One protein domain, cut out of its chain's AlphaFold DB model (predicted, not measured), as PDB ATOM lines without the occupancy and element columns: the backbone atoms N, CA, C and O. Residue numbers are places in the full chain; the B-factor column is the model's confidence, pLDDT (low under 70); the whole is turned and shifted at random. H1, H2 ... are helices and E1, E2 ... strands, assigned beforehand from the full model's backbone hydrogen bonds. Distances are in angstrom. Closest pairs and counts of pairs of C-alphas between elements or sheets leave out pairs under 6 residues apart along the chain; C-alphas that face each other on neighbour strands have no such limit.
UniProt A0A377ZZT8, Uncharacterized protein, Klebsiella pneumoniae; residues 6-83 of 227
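What this domain is: This is residues 6 to 83 of the 227 residues of an uncharacterized protein of Klebsiella pneumoniae (UniProt A0A377ZZT8). Short helix H1 sits near the middle, with H2 to one side of it and H3 packed on it, while the longer H4 starts at H3 and passes with its residues 68 to 73 beside E2 of a small parallel sheet of E1 and E2. Residues 28 to 39 loop round from H2 to E1. The printed part has 78 residues, with four named helices and two named strands in the order H1 H2 E1 H3 H4 E2; it is mostly helix. It is compact, with a radius of gyration of the C-alphas of 12.2 A and spans of 32 by 26 by 16 A.

Where its parts are: H1, residues 6 to 13, begins at C-alpha 6 (-101.483, 86.006, 27.704). H2 is residues 19 to 27, 12.3 A long, and E1 residues 40 to 42. H3, residues 45 to 54, is 14.2 A long; H4, residues 61 to 75, is 21.0 A. E2, residues 80 to 82, ends at C-alpha 82 (-121.610, 84.517, 25.975).

How they stand to each other: H1 touches H2, closest at the C-alphas of Gln 8 and Leu 19, 5.7 A, at a steep tilt of 69 degrees, only just short of about perpendicular. H1 touches H3, closest at the C-alphas of Ala 13 and Leu 48, 4.8 A, opposite ways at a steep tilt of 39 degrees. H3 and H4 only just touch, with 3 pairs of C-alphas within 8 A, H4 with residues 61 to 65 alone; the closest are Asp 49 and Pro 61, 5.9 A. H1 and H4 are close but not clearly touching, and about perpendicular at 83 degrees. E1 and E2 are parallel, at 19 degrees, with N 41 and O 80 2.9 A apart, within hydrogen-bond range. E1, H3, H4 and E2 form a strand-helix-strand unit, two parallel neighbour strands joined through helices, with a right-handed crossover. In H1, H2, H3 and H4 every O i to N i+4 pair is within hydrogen-bond range.

The domain as a whole: The C-alphas farthest apart, those of Ala 28 and Thr 60, are 33.6 A apart. The printed part has no cut. The link from H2 to E1 is long, with 12 residues. No printed residue is under 70 in pLDDT.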
ATOM      1  N   ALA A   6    -100.339  86.916  27.708       87.06
ATOM      2  CA  ALA A   6    -101.483  86.006  27.704       87.06
ATOM      3  C   ALA A   6    -102.338  86.082  28.986       87.06
ATOM      4  O   ALA A   6    -103.558  86.148  28.901       87.06
ATOM      5  N   GLN A   7    -101.720  86.136  30.171       89.12
ATOM      6  CA  GLN A   7    -102.461  86.265  31.432       89.12
ATOM      7  C   GLN A   7    -103.176  87.614  31.523       89.12
ATOM      8  O   GLN A   7    -104.286  87.673  32.030       89.12
ATOM      9  N   GLN A   8    -102.559  88.686  31.018       91.56
ATOM     10  CA  GLN A   8    -103.181  90.015  30.972       91.56
ATOM     11  C   GLN A   8    -104.378  90.066  30.013       91.56
ATOM     12  O   GLN A   8    -105.316  90.805  30.279       91.56
ATOM     13  N   LEU A   9    -104.350  89.288  28.929       92.56
ATOM     14  CA  LEU A   9    -105.468  89.182  27.990       92.56
ATOM     15  C   LEU A   9    -106.624  88.373  28.584       92.56
ATOM     16  O   LEU A   9    -107.759  88.827  28.538       92.56
ATOM     17  N   ILE A  10    -106.340  87.234  29.222       91.38
ATOM     18  CA  ILE A  10    -107.379  86.409  29.862       91.38
ATOM     19  C   ILE A  10    -108.113  87.194  30.954       91.38
ATOM     20  O   ILE A  10    -109.334  87.156  31.021       91.38
ATOM     21  N   VAL A  11    -107.396  87.940  31.801       92.81
ATOM     22  CA  VAL A  11    -108.063  88.738  32.847       92.81
ATOM     23  C   VAL A  11    -108.838  89.926  32.281       92.81
ATOM     24  O   VAL A  11    -109.852  90.295  32.859       92.81
ATOM     25  N   ALA A  12    -108.405  90.495  31.150       94.06
ATOM     26  CA  ALA A  12    -109.157  91.544  30.464       94.06
ATOM     27  C   ALA A  12    -110.462  91.004  29.867       94.06
ATOM     28  O   ALA A  12    -111.491  91.649  30.010       94.06
ATOM     29  N   ALA A  13    -110.442  89.789  29.309       93.56
ATOM     30  CA  ALA A  13    -111.648  89.079  28.876       93.56
ATOM     31  C   ALA A  13    -112.639  88.813  30.030       93.56
ATOM     32  O   ALA A  13    -113.833  88.685  29.792       93.56
ATOM     33  N   LEU A  14    -112.160  88.765  31.278       92.81
ATOM     34  CA  LEU A  14    -112.987  88.665  32.489       92.81
ATOM     35  C   LEU A  14    -113.367  90.039  33.083       92.81
ATOM     36  O   LEU A  14    -113.879  90.106  34.197       92.81
ATOM     37  N   GLY A  15    -113.092  91.142  32.381       92.50
ATOM     38  CA  GLY A  15    -113.450  92.500  32.805       92.50
ATOM     39  C   GLY A  15    -112.440  93.196  33.729       92.50
ATOM     40  O   GLY A  15    -112.719  94.290  34.233       92.50
ATOM     41  N   TYR A  16    -111.246  92.623  33.941       92.94
ATOM     42  CA  TYR A  16    -110.193  93.224  34.768       92.94
ATOM     43  C   TYR A  16    -109.088  93.924  33.973       92.94
ATOM     44  O   TYR A  16    -108.305  93.316  33.244       92.94
ATOM     45  N   LYS A  17    -108.859  95.201  34.305       90.81
ATOM     46  CA  LYS A  17    -107.791  96.037  33.716       90.81
ATOM     47  C   LYS A  17    -106.364  95.525  33.954       90.81
ATOM     48  O   LYS A  17    -105.422  95.974  33.303       90.81
ATOM     49  N   SER A  18    -106.158  94.664  34.951       90.50
ATOM     50  CA  SER A  18    -104.839  94.101  35.244       90.50
ATOM     51  C   SER A  18    -104.929  92.782  35.999       90.50
ATOM     52  O   SER A  18    -105.824  92.580  36.819       90.50
ATOM     53  N   LEU A  19    -103.915  91.932  35.816       90.25
ATOM     54  CA  LEU A  19    -103.782  90.685  36.576       90.25
ATOM     55  C   LEU A  19    -103.731  90.916  38.094       90.25
ATOM     56  O   LEU A  19    -104.255  90.105  38.845       90.25
ATOM     57  N   ALA A  20    -103.138  92.023  38.550       91.56
ATOM     58  CA  ALA A  20    -103.089  92.347  39.975       91.56
ATOM     59  C   ALA A  20    -104.490  92.618  40.551       91.56
ATOM     60  O   ALA A  20    -104.775  92.203  41.670       91.56
ATOM     61  N   ALA A  21    -105.367  93.274  39.782       92.31
ATOM     62  CA  ALA A  21    -106.753  93.506  40.186       92.31
ATOM     63  C   ALA A  21    -107.541  92.190  40.261       92.31
ATOM     64  O   ALA A  21    -108.233  91.956  41.246       92.31
ATOM     65  N   TYR A  22    -107.361  91.307  39.276       92.94
ATOM     66  CA  TYR A  22    -107.966  89.974  39.286       92.94
ATOM     67  C   TYR A  22    -107.486  89.129  40.478       92.94
ATOM     68  O   TYR A  22    -108.286  88.566  41.216       92.94
ATOM     69  N   GLN A  23    -106.178  89.105  40.745       92.75
ATOM     70  CA  GLN A  23    -105.615  88.394  41.899       92.75
ATOM     71  C   GLN A  23    -106.125  88.957  43.232       92.75
ATOM     72  O   GLN A  23    -106.413  88.194  44.151       92.75
ATOM     73  N   ALA A  24    -106.263  90.281  43.344       93.25
ATOM     74  CA  ALA A  24    -106.861  90.903  44.519       93.25
ATOM     75  C   ALA A  24    -108.341  90.511  44.683       93.25
ATOM     76  O   ALA A  24    -108.761  90.237  45.806       93.25
ATOM     77  N   ALA A  25    -109.103  90.423  43.587       91.88
ATOM     78  CA  ALA A  25    -110.488  89.954  43.604       91.88
ATOM     79  C   ALA A  25    -110.590  88.491  44.062       91.88
ATOM     80  O   ALA A  25    -111.389  88.193  44.945       91.88
ATOM     81  N   GLN A  26    -109.714  87.608  43.575       92.25
ATOM     82  CA  GLN A  26    -109.647  86.218  44.045       92.25
ATOM     83  C   GLN A  26    -109.334  86.119  45.546       92.25
ATOM     84  O   GLN A  26    -109.961  85.343  46.263       92.25
ATOM     85  N   VAL A  27    -108.390  86.924  46.051       92.69
ATOM     86  CA  VAL A  27    -108.064  86.971  47.492       92.69
ATOM     87  C   VAL A  27    -109.249  87.479  48.319       92.69
ATOM     88  O   VAL A  27    -109.458  87.012  49.437       92.69
ATOM     89  N   ALA A  28    -110.033  88.407  47.773       91.38
ATOM     90  CA  ALA A  28    -111.238  88.940  48.398       91.38
ATOM     91  C   ALA A  28    -112.486  88.052  48.214       91.38
ATOM     92  O   ALA A  28    -113.562  88.461  48.638       91.38
ATOM     93  N   ALA A  29    -112.356  86.868  47.598       89.19
ATOM     94  CA  ALA A  29    -113.469  85.982  47.237       89.19
ATOM     95  C   ALA A  29    -114.543  86.651  46.348       89.19
ATOM     96  O   ALA A  29    -115.718  86.312  46.419       89.19
ATOM     97  N   LEU A  30    -114.120  87.605  45.509       90.38
ATOM     98  CA  LEU A  30    -114.944  88.286  44.500       90.38
ATOM     99  C   LEU A  30    -114.760  87.704  43.087       90.38
ATOM    100  O   LEU A  30    -115.329  88.219  42.133       90.38
ATOM    101  N   GLU A  31    -113.940  86.666  42.954       92.12
ATOM    102  CA  GLU A  31    -113.798  85.828  41.764       92.12
ATOM    103  C   GLU A  31    -113.538  84.392  42.225       92.12
ATOM    104  O   GLU A  31    -112.872  84.195  43.256       92.12
ATOM    105  N   PRO A  32    -114.008  83.376  41.484       88.75
ATOM    106  CA  PRO A  32    -113.773  81.999  41.850       88.75
ATOM    107  C   PRO A  32    -112.297  81.625  41.615       88.75
ATOM    108  O   PRO A  32    -111.603  82.165  40.746       88.75
ATOM    109  N   GLN A  33    -111.780  80.704  42.435       86.44
ATOM    110  CA  GLN A  33    -110.388  80.240  42.314       86.44
ATOM    111  C   GLN A  33    -110.186  79.307  41.116       86.44
ATOM    112  O   GLN A  33    -109.093  79.248  40.550       86.44
ATOM    113  N   ASP A  34    -111.243  78.599  40.730       86.75
ATOM    114  CA  ASP A  34    -111.319  77.739  39.559       86.75
ATOM    115  C   ASP A  34    -112.689  77.889  38.880       86.75
ATOM    116  O   ASP A  34    -113.596  78.526  39.409       86.75
ATOM    117  N   LEU A  35    -112.835  77.322  37.683       85.62
ATOM    118  CA  LEU A  35    -114.080  77.381  36.910       85.62
ATOM    119  C   LEU A  35    -114.984  76.159  37.151       85.62
ATOM    120  O   LEU A  35    -115.897  75.914  36.371       85.62
ATOM    121  N   GLY A  36    -114.738  75.361  38.197       87.75
ATOM    122  CA  GLY A  36    -115.422  74.083  38.412       87.75
ATOM    123  C   GLY A  36    -116.934  74.211  38.605       87.75
ATOM    124  O   GLY A  36    -117.677  73.346  38.148       87.75
ATOM    125  N   ASN A  37    -117.370  75.311  39.222       90.00
ATOM    126  CA  ASN A  37    -118.781  75.634  39.459       90.00
ATOM    127  C   ASN A  37    -119.294  76.759  38.545       90.00
ATOM    128  O   ASN A  37    -120.393  77.256  38.756       90.00
ATOM    129  N   VAL A  38    -118.500  77.203  37.566       94.31
ATOM    130  CA  VAL A  38    -118.892  78.279  36.649       94.31
ATOM    131  C   VAL A  38    -119.586  77.663  35.440       94.31
ATOM    132  O   VAL A  38    -118.962  76.970  34.636       94.31
ATOM    133  N   HIS A  39    -120.884  77.920  35.306       95.94
ATOM    134  CA  HIS A  39    -121.700  77.399  34.208       95.94
ATOM    135  C   HIS A  39    -121.807  78.388  33.051       95.94
ATOM    136  O   HIS A  39    -121.921  77.952  31.908       95.94
ATOM    137  N   HIS A  40    -121.706  79.693  33.317       96.69
ATOM    138  CA  HIS A  40    -121.737  80.720  32.279       96.69
ATOM    139  C   HIS A  40    -120.631  81.755  32.489       96.69
ATOM    140  O   HIS A  40    -120.336  82.148  33.618       96.69
ATOM    141  N   VAL A  41    -120.028  82.203  31.391       95.88
ATOM    142  CA  VAL A  41    -119.063  83.306  31.369       95.88
ATOM    143  C   VAL A  41    -119.496  84.312  30.318       95.88
ATOM    144  O   VAL A  41    -119.739  83.935  29.173       95.88
ATOM    145  N   VAL A  42    -119.563  85.584  30.701       95.94
ATOM    146  CA  VAL A  42    -119.817  86.696  29.780       95.94
ATOM    147  C   VAL A  42    -118.487  87.368  29.460       95.94
ATOM    148  O   VAL A  42    -117.861  87.981  30.319       95.94
ATOM    149  N   VAL A  43    -118.002  87.209  28.233       95.50
ATOM    150  CA  VAL A  43    -116.669  87.694  27.858       95.50
ATOM    151  C   VAL A  43    -116.713  89.184  27.526       95.50
ATOM    152  O   VAL A  43    -117.488  89.619  26.681       95.50
ATOM    153  N   ASP A  44    -115.829  89.966  28.147       94.81
ATOM    154  CA  ASP A  44    -115.630  91.383  27.831       94.81
ATOM    155  C   ASP A  44    -114.649  91.525  26.654       94.81
ATOM    156  O   ASP A  44    -113.440  91.738  26.818       94.81
ATOM    157  N   TYR A  45    -115.176  91.336  25.440       94.44
ATOM    158  CA  TYR A  45    -114.396  91.424  24.204       94.44
ATOM    159  C   TYR A  45    -113.851  92.832  23.936       94.44
ATOM    160  O   TYR A  45    -112.725  92.966  23.453       94.44
ATOM    161  N   ASP A  46    -114.585  93.875  24.325       93.44
ATOM    162  CA  ASP A  46    -114.137  95.261  24.178       93.44
ATOM    163  C   ASP A  46    -112.892  95.529  25.036       93.44
ATOM    164  O   ASP A  46    -111.895  96.091  24.564       93.44
ATOM    165  N   GLN A  47    -112.905  95.088  26.296       93.44
ATOM    166  CA  GLN A  47    -111.761  95.251  27.186       93.44
ATOM    167  C   GLN A  47    -110.583  94.360  26.781       93.44
ATOM    168  O   GLN A  47    -109.426  94.787  26.884       93.44
ATOM    169  N   LEU A  48    -110.853  93.151  26.288       94.62
ATOM    170  CA  LEU A  48    -109.841  92.273  25.709       94.62
ATOM    171  C   LEU A  48    -109.121  92.944  24.530       94.62
ATOM    172  O   LEU A  48    -107.887  92.983  24.514       94.62
ATOM    173  N   ASP A  49    -109.871  93.506  23.583       94.81
ATOM    174  CA  ASP A  49    -109.328  94.166  22.393       94.81
ATOM    175  C   ASP A  49    -108.542  95.426  22.759       94.81
ATOM    176  O   ASP A  49    -107.427  95.650  22.267       94.81
ATOM    177  N   GLN A  50    -109.072  96.222  23.692       93.94
ATOM    178  CA  GLN A  50    -108.362  97.376  24.228       93.94
ATOM    179  C   GLN A  50    -107.033  96.952  24.862       93.94
ATOM    180  O   GLN A  50    -105.984  97.542  24.578       93.94
ATOM    181  N   ARG A  51    -107.044  95.895  25.678       93.81
ATOM    182  CA  ARG A  51    -105.837  95.411  26.348       93.81
ATOM    183  C   ARG A  51    -104.825  94.822  25.369       93.81
ATOM    184  O   ARG A  51    -103.622  95.019  25.542       93.81
ATOM    185  N   ALA A  52    -105.287  94.135  24.330       93.31
ATOM    186  CA  ALA A  52    -104.444  93.623  23.256       93.31
ATOM    187  C   ALA A  52    -103.715  94.746  22.519       93.31
ATOM    188  O   ALA A  52    -102.504  94.652  22.305       93.31
ATOM    189  N   SER A  53    -104.426  95.835  22.219       93.00
ATOM    190  CA  SER A  53    -103.853  97.039  21.618       93.00
ATOM    191  C   SER A  53    -102.772  97.668  22.509       93.00
ATOM    192  O   SER A  53    -101.655  97.916  22.051       93.00
ATOM    193  N   GLU A  54    -103.044  97.834  23.808       92.44
ATOM    194  CA  GLU A  54    -102.084  98.387  24.778       92.44
ATOM    195  C   GLU A  54    -100.802  97.554  24.912       92.44
ATOM    196  O   GLU A  54     -99.713  98.098  25.111       92.44
ATOM    197  N   LEU A  55    -100.923  96.229  24.818       90.06
ATOM    198  CA  LEU A  55     -99.800  95.298  24.927       90.06
ATOM    199  C   LEU A  55     -99.052  95.092  23.601       90.06
ATOM    200  O   LEU A  55     -98.047  94.376  23.584       90.06
ATOM    201  N   GLY A  56     -99.531  95.685  22.501       89.75
ATOM    202  CA  GLY A  56     -98.999  95.449  21.160       89.75
ATOM    203  C   GLY A  56     -99.104  93.979  20.750       89.75
ATOM    204  O   GLY A  56     -98.162  93.424  20.180       89.75
ATOM    205  N   ALA A  57    -100.207  93.318  21.113       84.50
ATOM    206  CA  ALA A  57    -100.433  91.921  20.781       84.50
ATOM    207  C   ALA A  57    -100.534  91.741  19.257       84.50
ATOM    208  O   ALA A  57    -101.158  92.535  18.560       84.50
ATOM    209  N   ALA A  58     -99.888  90.694  18.740       82.81
ATOM    210  CA  ALA A  58     -99.841  90.412  17.307       82.81
ATOM    211  C   ALA A  58    -101.166  89.913  16.676       82.81
ATOM    212  O   ALA A  58    -101.380  90.231  15.506       82.81
ATOM    213  N   PRO A  59    -102.025  89.123  17.362       87.19
ATOM    214  CA  PRO A  59    -103.285  88.649  16.783       87.19
ATOM    215  C   PRO A  59    -104.262  89.786  16.468       87.19
ATOM    216  O   PRO A  59    -104.310  90.786  17.185       87.19
ATOM    217  N   THR A  60    -105.082  89.611  15.429       91.88
ATOM    218  CA  THR A  60    -106.232  90.498  15.188       91.88
ATOM    219  C   THR A  60    -107.317  90.278  16.253       91.88
ATOM    220  O   THR A  60    -107.359  89.190  16.831       91.88
ATOM    221  N   PRO A  61    -108.237  91.239  16.475       93.19
ATOM    222  CA  PRO A  61    -109.373  91.059  17.387       93.19
ATOM    223  C   PRO A  61    -110.132  89.746  17.159       93.19
ATOM    224  O   PRO A  61    -110.260  88.931  18.061       93.19
ATOM    225  N   SER A  62    -110.489  89.449  15.906       93.12
ATOM    226  CA  SER A  62    -111.186  88.206  15.549       93.12
ATOM    227  C   SER A  62    -110.409  86.937  15.925       93.12
ATOM    228  O   SER A  62    -110.979  85.999  16.470       93.12
ATOM    229  N   GLN A  63    -109.095  86.907  15.675       93.50
ATOM    230  CA  GLN A  63    -108.247  85.774  16.051       93.50
ATOM    231  C   GLN A  63    -108.129  85.648  17.568       93.50
ATOM    232  O   GLN A  63    -108.038  84.546  18.098       93.50
ATOM    233  N   LEU A  64    -108.097  86.777  18.272       92.81
ATOM    234  CA  LEU A  64    -108.026  86.799  19.720       92.81
ATOM    235  C   LEU A  64    -109.321  86.270  20.349       92.81
ATOM    236  O   LEU A  64    -109.241  85.479  21.286       92.81
ATOM    237  N   HIS A  65    -110.483  86.632  19.802       94.69
ATOM    238  CA  HIS A  65    -111.783  86.115  20.242       94.69
ATOM    239  C   HIS A  65    -111.858  84.597  20.043       94.69
ATOM    240  O   HIS A  65    -112.124  83.870  20.996       94.69
ATOM    241  N   GLU A  66    -111.477  84.102  18.860       93.44
ATOM    242  CA  GLU A  66    -111.400  82.660  18.574       93.44
ATOM    243  C   GLU A  66    -110.470  81.910  19.544       93.44
ATOM    244  O   GLU A  66    -110.777  80.795  19.973       93.44
ATOM    245  N   LEU A  67    -109.329  82.507  19.905       93.06
ATOM    246  CA  LEU A  67    -108.386  81.919  20.859       93.06
ATOM    247  C   LEU A  67    -108.954  81.866  22.281       93.06
ATOM    248  O   LEU A  67    -108.726  80.874  22.977       93.06
ATOM    249  N   ILE A  68    -109.673  82.904  22.718       92.88
ATOM    250  CA  ILE A  68    -110.343  82.919  24.024       92.88
ATOM    251  C   ILE A  68    -111.456  81.869  24.060       92.88
ATOM    252  O   ILE A  68    -111.465  81.037  24.970       92.88
ATOM    253  N   ASP A  69    -112.312  81.826  23.040       92.00
ATOM    254  CA  ASP A  69    -113.363  80.815  22.913       92.00
ATOM    255  C   ASP A  69    -112.792  79.394  22.952       92.00
ATOM    256  O   ASP A  69    -113.297  78.523  23.665       92.00
ATOM    257  N   ALA A  70    -111.722  79.140  22.193       92.00
ATOM    258  CA  ALA A  70    -111.058  77.843  22.172       92.00
ATOM    259  C   ALA A  70    -110.455  77.485  23.540       92.00
ATOM    260  O   ALA A  70    -110.582  76.342  23.984       92.00
ATOM    261  N   ALA A  71    -109.840  78.450  24.229       90.81
ATOM    262  CA  ALA A  71    -109.253  78.234  25.547       90.81
ATOM    263  C   ALA A  71    -110.313  77.864  26.596       90.81
ATOM    264  O   ALA A  71    -110.110  76.912  27.354       90.81
ATOM    265  N   PHE A  72    -111.451  78.560  26.620       90.25
ATOM    266  CA  PHE A  72    -112.558  78.218  27.514       90.25
ATOM    267  C   PHE A  72    -113.184  76.869  27.152       90.25
ATOM    268  O   PHE A  72    -113.379  76.050  28.043       90.25
ATOM    269  N   LYS A  73    -113.395  76.566  25.865       89.88
ATOM    270  CA  LYS A  73    -113.896  75.246  25.433       89.88
ATOM    271  C   LYS A  73    -112.971  74.098  25.850       89.88
ATOM    272  O   LYS A  73    -113.455  73.036  26.236       89.88
ATOM    273  N   GLU A  74    -111.652  74.291  25.792       90.94
ATOM    274  CA  GLU A  74    -110.674  73.279  26.215       90.94
ATOM    275  C   GLU A  74    -110.628  73.123  27.744       90.94
ATOM    276  O   GLU A  74    -110.550  72.004  28.256       90.94
ATOM    277  N   ARG A  75    -110.643  74.236  28.487       89.19
ATOM    278  CA  ARG A  75    -110.391  74.245  29.941       89.19
ATOM    279  C   ARG A  75    -111.645  74.130  30.797       89.19
ATOM    280  O   ARG A  75    -111.547  73.662  31.928       89.19
ATOM    281  N   ALA A  76    -112.789  74.526  30.262       89.12
ATOM    282  CA  ALA A  76    -114.078  74.552  30.933       89.12
ATOM    283  C   ALA A  76    -115.188  74.099  29.955       89.12
ATOM    284  O   ALA A  76    -116.072  74.870  29.597       89.12
ATOM    285  N   PRO A  77    -115.175  72.826  29.507       89.19
ATOM    286  CA  PRO A  77    -116.059  72.334  28.441       89.19
ATOM    287  C   PRO A  77    -117.552  72.320  28.803       89.19
ATOM    288  O   PRO A  77    -118.389  72.079  27.940       89.19
ATOM    289  N   ARG A  78    -117.885  72.510  30.084       89.88
ATOM    290  CA  ARG A  78    -119.265  72.590  30.585       89.88
ATOM    291  C   ARG A  78    -119.755  74.029  30.750       89.88
ATOM    292  O   ARG A  78    -120.902  74.222  31.128       89.88
ATOM    293  N   THR A  79    -118.890  75.009  30.507       93.12
ATOM    294  CA  THR A  79    -119.203  76.425  30.654       93.12
ATOM    295  C   THR A  79    -119.700  76.974  29.323       93.12
ATOM    296  O   THR A  79    -119.050  76.820  28.288       93.12
ATOM    297  N   HIS A  80    -120.848  77.636  29.356       94.56
ATOM    298  CA  HIS A  80    -121.379  78.400  28.239       94.56
ATOM    299  C   HIS A  80    -120.688  79.761  28.181       94.56
ATOM    300  O   HIS A  80    -120.598  80.465  29.185       94.56
ATOM    301  N   ILE A  81    -120.201  80.123  27.001       94.88
ATOM    302  CA  ILE A  81    -119.547  81.406  26.760       94.88
ATOM    303  C   ILE A  81    -120.540  82.295  26.026       94.88
ATOM    304  O   ILE A  81    -121.063  81.898  24.984       94.88
ATOM    305  N   HIS A  82    -120.761  83.488  26.559       95.94
ATOM    306  CA  HIS A  82    -121.610  84.517  25.975       95.94
ATOM    307  C   HIS A  82    -120.732  85.680  25.528       95.94
ATOM    308  O   HIS A  82    -119.832  86.094  26.262       95.94
ATOM    309  N   ALA A  83    -120.973  86.200  24.325       93.56
ATOM    310  CA  ALA A  83    -120.166  87.288  23.774       93.56
ATOM    311  C   ALA A  83    -120.542  88.662  24.343       93.56
ATOM    312  O   ALA A  83    -119.803  89.630  24.172       93.56
TER     313      ALA A  83